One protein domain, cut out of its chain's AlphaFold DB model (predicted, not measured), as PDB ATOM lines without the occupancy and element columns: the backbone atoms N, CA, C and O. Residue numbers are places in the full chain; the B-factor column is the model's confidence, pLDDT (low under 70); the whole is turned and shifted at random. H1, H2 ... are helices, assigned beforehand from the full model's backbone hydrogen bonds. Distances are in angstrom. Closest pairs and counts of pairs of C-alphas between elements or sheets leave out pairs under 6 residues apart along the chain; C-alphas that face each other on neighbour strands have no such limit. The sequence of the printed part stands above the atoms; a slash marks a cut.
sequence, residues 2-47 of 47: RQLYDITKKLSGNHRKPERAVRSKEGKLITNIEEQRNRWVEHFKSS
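What this domain is: This is residues 2 to 47 of the 47 residues of an uncharacterized protein of Schistosoma mattheei (UniProt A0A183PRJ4). Two helices, H1 and H2, are held well apart by a long link that folds back in a loop round Glu 26 before H2 begins. H1 sticks out at one end as an arm along the longest axis, and H2 runs off from the looped part of the link, its residues 40 to 45 sticking out. The printed part has 46 residues, with H1 then H2, no named strand, and the class all helix. It is extended, with a radius of gyration of the C-alphas of 14.9 A and spans of 44 by 25 by 14 A.

Where its parts are: H1 is residues 2 to 14, 18.9 A long, beginning at C-alpha 2 (5.286, 27.153, 28.953). H2 is residues 33 to 45, 18.3 A long, ending at C-alpha 45 (-10.325, 56.305, 11.918).

How they stand to each other: H1 and H2 are apart, with no C-alpha of the one within 8 A of the other. In H1 and H2 every O i to N i+4 pair is within hydrogen-bond range.

The domain as a whole: The two C-alphas farthest apart, those of Arg 2 and Glu 26, are 45.5 A apart. The link, residues 15 to 32, is long. The printed part has no cut. The model's pLDDT is under 70 at residues 13 to 32 and 46 to 47.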
ATOM      1  N   ARG A   2       5.835  27.778  30.176       80.06
ATOM      2  CA  ARG A   2       5.286  27.153  28.953       80.06
ATOM      3  C   ARG A   2       3.788  26.809  29.040       80.06
ATOM      4  O   ARG A   2       3.041  27.118  28.127       80.06
ATOM      5  N   GLN A   3       3.334  26.315  30.196       81.25
ATOM      6  CA  GLN A   3       1.920  25.983  30.434       81.25
ATOM      7  C   GLN A   3       0.970  27.178  30.256       81.25
ATOM      8  O   GLN A   3      -0.087  27.030  29.656       81.25
ATOM      9  N   LEU A   4       1.352  28.369  30.728       84.31
ATOM     10  CA  LEU A   4       0.541  29.581  30.557       84.31
ATOM     11  C   LEU A   4       0.404  29.968  29.079       84.31
ATOM     12  O   LEU A   4      -0.685  30.338  28.638       84.31
ATOM     13  N   TYR A   5       1.484  29.838  28.306       84.50
ATOM     14  CA  TYR A   5       1.468  30.093  26.867       84.50
ATOM     15  C   TYR A   5       0.572  29.091  26.124       84.50
ATOM     16  O   TYR A   5      -0.244  29.489  25.292       84.50
ATOM     17  N   ASP A   6       0.646  27.808  26.485       84.25
ATOM     18  CA  ASP A   6      -0.166  26.755  25.867       84.25
ATOM     19  C   ASP A   6      -1.666  26.912  26.189       84.25
ATOM     20  O   ASP A   6      -2.514  26.756  25.305       84.25
ATOM     21  N   ILE A   7      -2.008  27.307  27.424       86.75
ATOM     22  CA  ILE A   7      -3.388  27.606  27.843       86.75
ATOM     23  C   ILE A   7      -3.931  28.830  27.096       86.75
ATOM     24  O   ILE A   7      -5.033  28.782  26.548       86.75
ATOM     25  N   THR A   8      -3.146  29.905  27.009       82.69
ATOM     26  CA  THR A   8      -3.549  31.145  26.322       82.69
ATOM     27  C   THR A   8      -3.752  30.904  24.825       82.69
ATOM     28  O   THR A   8      -4.736  31.369  24.250       82.69
ATOM     29  N   LYS A   9      -2.888  30.097  24.194       81.75
ATOM     30  CA  LYS A   9      -3.023  29.691  22.786       81.75
ATOM     31  C   LYS A   9      -4.279  28.847  22.546       81.75
ATOM     32  O   LYS A   9      -4.975  29.062  21.555       81.75
ATOM     33  N   LYS A  10      -4.606  27.928  23.461       83.19
ATOM     34  CA  LYS A  10      -5.827  27.107  23.390       83.19
ATOM     35  C   LYS A  10      -7.100  27.952  23.552       83.19
ATOM     36  O   LYS A  10      -8.058  27.751  22.811       83.19
ATOM     37  N   LEU A  11      -7.090  28.930  24.461       75.94
ATOM     38  CA  LEU A  11      -8.204  29.868  24.668       75.94
ATOM     39  C   LEU A  11      -8.375  30.851  23.498       75.94
ATOM     40  O   LEU A  11      -9.502  31.150  23.101       75.94
ATOM     41  N   SER A  12      -7.271  31.314  22.908       72.00
ATOM     42  CA  SER A  12      -7.270  32.172  21.718       72.00
ATOM     43  C   SER A  12      -7.791  31.441  20.473       72.00
ATOM     44  O   SER A  12      -8.574  32.009  19.712       72.00
ATOM     45  N   GLY A  13      -7.426  30.167  20.284       68.75
ATOM     46  CA  GLY A  13      -7.866  29.358  19.141       68.75
ATOM     47  C   GLY A  13      -9.375  29.083  19.110       68.75
ATOM     48  O   GLY A  13      -9.959  29.015  18.028       68.75
ATOM     49  N   ASN A  14     -10.021  28.998  20.278       65.25
ATOM     50  CA  ASN A  14     -11.470  28.793  20.386       65.25
ATOM     51  C   ASN A  14     -12.296  30.042  20.025       65.25
ATOM     52  O   ASN A  14     -13.457  29.908  19.654       65.25
ATOM     53  N   HIS A  15     -11.707  31.242  20.042       63.34
ATOM     54  CA  HIS A  15     -12.389  32.502  19.701       63.34
ATOM     55  C   HIS A  15     -12.424  32.817  18.194       63.34
ATOM     56  O   HIS A  15     -12.769  33.927  17.789       63.34
ATOM     57  N   ARG A  16     -12.079  31.858  17.322       64.69
ATOM     58  CA  ARG A  16     -11.994  32.090  15.867       64.69
ATOM     59  C   ARG A  16     -13.348  32.354  15.193       64.69
ATOM     60  O   ARG A  16     -13.379  32.744  14.028       64.69
ATOM     61  N   LYS A  17     -14.466  32.172  15.895       62.91
ATOM     62  CA  LYS A  17     -15.787  32.571  15.412       62.91
ATOM     63  C   LYS A  17     -16.364  33.611  16.365       62.91
ATOM     64  O   LYS A  17     -16.606  33.272  17.521       62.91
ATOM     65  N   PRO A  18     -16.637  34.846  15.918       63.38
ATOM     66  CA  PRO A  18     -17.632  35.642  16.607       63.38
ATOM     67  C   PRO A  18     -18.968  34.899  16.443       63.38
ATOM     68  O   PRO A  18     -19.602  34.971  15.396       63.38
ATOM     69  N   GLU A  19     -19.379  34.130  17.458       59.25
ATOM     70  CA  GLU A  19     -20.696  33.458  17.509       59.25
ATOM     71  C   GLU A  19     -21.850  34.456  17.342       59.25
ATOM     72  O   GLU A  19     -22.941  34.113  16.891       59.25
ATOM     73  N   ARG A  20     -21.584  35.729  17.632       61.78
ATOM     74  CA  ARG A  20     -22.432  36.845  17.248       61.78
ATOM     75  C   ARG A  20     -21.984  37.381  15.898       61.78
ATOM     76  O   ARG A  20     -21.068  38.198  15.822       61.78
ATOM     77  N   ALA A  21     -22.692  36.988  14.843       60.34
ATOM     78  CA  ALA A  21     -22.764  37.822  13.655       60.34
ATOM     79  C   ALA A  21     -23.108  39.248  14.104       60.34
ATOM     80  O   ALA A  21     -24.135  39.477  14.753       60.34
ATOM     81  N   VAL A  22     -22.210  40.191  13.830       63.03
ATOM     82  CA  VAL A  22     -22.437  41.594  14.159       63.03
ATOM     83  C   VAL A  22     -23.608  42.038  13.297       63.03
ATOM     84  O   VAL A  22     -23.503  42.101  12.075       63.03
ATOM     85  N   ARG A  23     -24.765  42.269  13.921       61.72
ATOM     86  CA  ARG A  23     -25.909  42.834  13.207       61.72
ATOM     87  C   ARG A  23     -25.539  44.251  12.791       61.72
ATOM     88  O   ARG A  23     -25.037  45.026  13.608       61.72
ATOM     89  N   SER A  24     -25.777  44.581  11.526       64.88
ATOM     90  CA  SER A  24     -25.724  45.970  11.084       64.88
ATOM     91  C   SER A  24     -26.799  46.786  11.817       64.88
ATOM     92  O   SER A  24     -27.751  46.224  12.364       64.88
ATOM     93  N   LYS A  25     -26.670  48.118  11.828       66.56
ATOM     94  CA  LYS A  25     -27.722  49.018  12.342       66.56
ATOM     95  C   LYS A  25     -29.070  48.791  11.628       66.56
ATOM     96  O   LYS A  25     -30.107  48.964  12.250       66.56
ATOM     97  N   GLU A  26     -29.056  48.309  10.384       67.81
ATOM     98  CA  GLU A  26     -30.239  47.907   9.603       67.81
ATOM     99  C   GLU A  26     -30.728  46.471   9.892       67.81
ATOM    100  O   GLU A  26     -31.595  45.957   9.188       67.81
ATOM    101  N   GLY A  27     -30.166  45.776  10.884       61.22
ATOM    102  CA  GLY A  27     -30.570  44.416  11.251       61.22
ATOM    103  C   GLY A  27     -30.129  43.328  10.267       61.22
ATOM    104  O   GLY A  27     -30.460  42.159  10.474       61.22
ATOM    105  N   LYS A  28     -29.350  43.674   9.232       69.69
ATOM    106  CA  LYS A  28     -28.774  42.692   8.311       69.69
ATOM    107  C   LYS A  28     -27.650  41.932   9.006       69.69
ATOM    108  O   LYS A  28     -26.816  42.494   9.720       69.69
ATOM    109  N   LEU A  29     -27.670  40.620   8.815       61.78
ATOM    110  CA  LEU A  29     -26.663  39.699   9.314       61.78
ATOM    111  C   LEU A  29     -25.404  39.931   8.474       61.78
ATOM    112  O   LEU A  29     -25.383  39.568   7.299       61.78
ATOM    113  N   ILE A  30     -24.389  40.590   9.039       66.31
ATOM    114  CA  ILE A  30     -23.124  40.813   8.333       66.31
ATOM    115  C   ILE A  30     -22.395  39.467   8.303       66.31
ATOM    116  O   ILE A  30     -21.694  39.092   9.239       66.31
ATOM    117  N   THR A  31     -22.643  38.692   7.251       65.56
ATOM    118  CA  THR A  31     -21.948  37.429   6.964       65.56
ATOM    119  C   THR A  31     -20.599  37.672   6.294       65.56
ATOM    120  O   THR A  31     -19.744  36.787   6.295       65.56
ATOM    121  N   ASN A  32     -20.388  38.872   5.744       67.94
ATOM    122  CA  ASN A  32     -19.164  39.237   5.054       67.94
ATOM    123  C   ASN A  32     -18.159  39.892   6.021       67.94
ATOM    124  O   ASN A  32     -18.318  41.035   6.451       67.94
ATOM    125  N   ILE A  33     -17.098  39.150   6.349       70.69
ATOM    126  CA  ILE A  33     -15.960  39.593   7.176       70.69
ATOM    127  C   ILE A  33     -15.356  40.914   6.676       70.69
ATOM    128  O   ILE A  33     -14.840  41.699   7.474       70.69
ATOM    129  N   GLU A  34     -15.419  41.170   5.372       73.38
ATOM    130  CA  GLU A  34     -14.878  42.371   4.742       73.38
ATOM    131  C   GLU A  34     -15.682  43.626   5.112       73.38
ATOM    132  O   GLU A  34     -15.120  44.650   5.495       73.38
ATOM    133  N   GLU A  35     -17.009  43.514   5.125       73.81
ATOM    134  CA  GLU A  35     -17.926  44.592   5.507       73.81
ATOM    135  C   GLU A  35     -17.842  44.883   7.015       73.81
ATOM    136  O   GLU A  35     -17.827  46.041   7.444       73.81
ATOM    137  N   GLN A  36     -17.671  43.835   7.832       73.06
ATOM    138  CA  GLN A  36     -17.399  43.983   9.263       73.06
ATOM    139  C   GLN A  36     -16.069  44.718   9.499       73.06
ATOM    140  O   GLN A  36     -16.010  45.623  10.332       73.06
ATOM    141  N   ARG A  37     -15.007  44.365   8.760       76.25
ATOM    142  CA  ARG A  37     -13.692  45.024   8.848       76.25
ATOM    143  C   ARG A  37     -13.740  46.488   8.431       76.25
ATOM    144  O   ARG A  37     -13.208  47.318   9.164       76.25
ATOM    145  N   ASN A  38     -14.393  46.815   7.319       77.06
ATOM    146  CA  ASN A  38     -14.526  48.202   6.862       77.06
ATOM    147  C   ASN A  38     -15.219  49.074   7.915       77.06
ATOM    148  O   ASN A  38     -14.761  50.177   8.206       77.06
ATOM    149  N   ARG A  39     -16.242  48.535   8.584       75.12
ATOM    150  CA  ARG A  39     -16.948  49.231   9.664       75.12
ATOM    151  C   ARG A  39     -16.077  49.479  10.896       75.12
ATOM    152  O   ARG A  39     -16.158  50.549  11.490       75.12
ATOM    153  N   TRP A  40     -15.231  48.516  11.276       79.25
ATOM    154  CA  TRP A  40     -14.237  48.723  12.336       79.25
ATOM    155  C   TRP A  40     -13.232  49.811  11.955       79.25
ATOM    156  O   TRP A  40     -12.916  50.662  12.781       79.25
ATOM    157  N   VAL A  41     -12.758  49.812  10.706       76.81
ATOM    158  CA  VAL A  41     -11.803  50.812  10.215       76.81
ATOM    159  C   VAL A  41     -12.403  52.219  10.239       76.81
ATOM    160  O   VAL A  41     -11.722  53.134  10.689       76.81
ATOM    161  N   GLU A  42     -13.658  52.411   9.826       77.38
ATOM    162  CA  GLU A  42     -14.316  53.724   9.932       77.38
ATOM    163  C   GLU A  42     -14.464  54.189  11.384       77.38
ATOM    164  O   GLU A  42     -14.146  55.335  11.705       77.38
ATOM    165  N   HIS A  43     -14.881  53.291  12.280       76.62
ATOM    166  CA  HIS A  43     -15.088  53.636  13.685       76.62
ATOM    167  C   HIS A  43     -13.790  54.040  14.399       76.62
ATOM    168  O   HIS A  43     -13.823  54.913  15.261       76.62
ATOM    169  N   PHE A  44     -12.664  53.417  14.036       70.44
ATOM    170  CA  PHE A  44     -11.347  53.711  14.608       70.44
ATOM    171  C   PHE A  44     -10.605  54.855  13.905       70.44
ATOM    172  O   PHE A  44      -9.751  55.473  14.528       70.44
ATOM    173  N   LYS A  45     -10.908  55.155  12.635       71.06
ATOM    174  CA  LYS A  45     -10.325  56.305  11.918       71.06
ATOM    175  C   LYS A  45     -10.992  57.639  12.251       71.06
ATOM    176  O   LYS A  45     -10.411  58.677  11.965       71.06
ATOM    177  N   SER A  46     -12.203  57.609  12.801       55.25
ATOM    178  CA  SER A  46     -12.936  58.808  13.217       55.25
ATOM    179  C   SER A  46     -12.735  59.172  14.703       55.25
ATOM    180  O   SER A  46     -13.433  60.064  15.184       55.25
ATOM    181  N   SER A  47     -11.846  58.476  15.430       49.84
ATOM    182  CA  SER A  47     -11.378  58.866  16.778       49.84
ATOM    183  C   SER A  47     -10.111  59.704  16.715       49.84
ATOM    184  O   SER A  47      -9.302  59.459  15.794       49.84
TER     185      SER A  47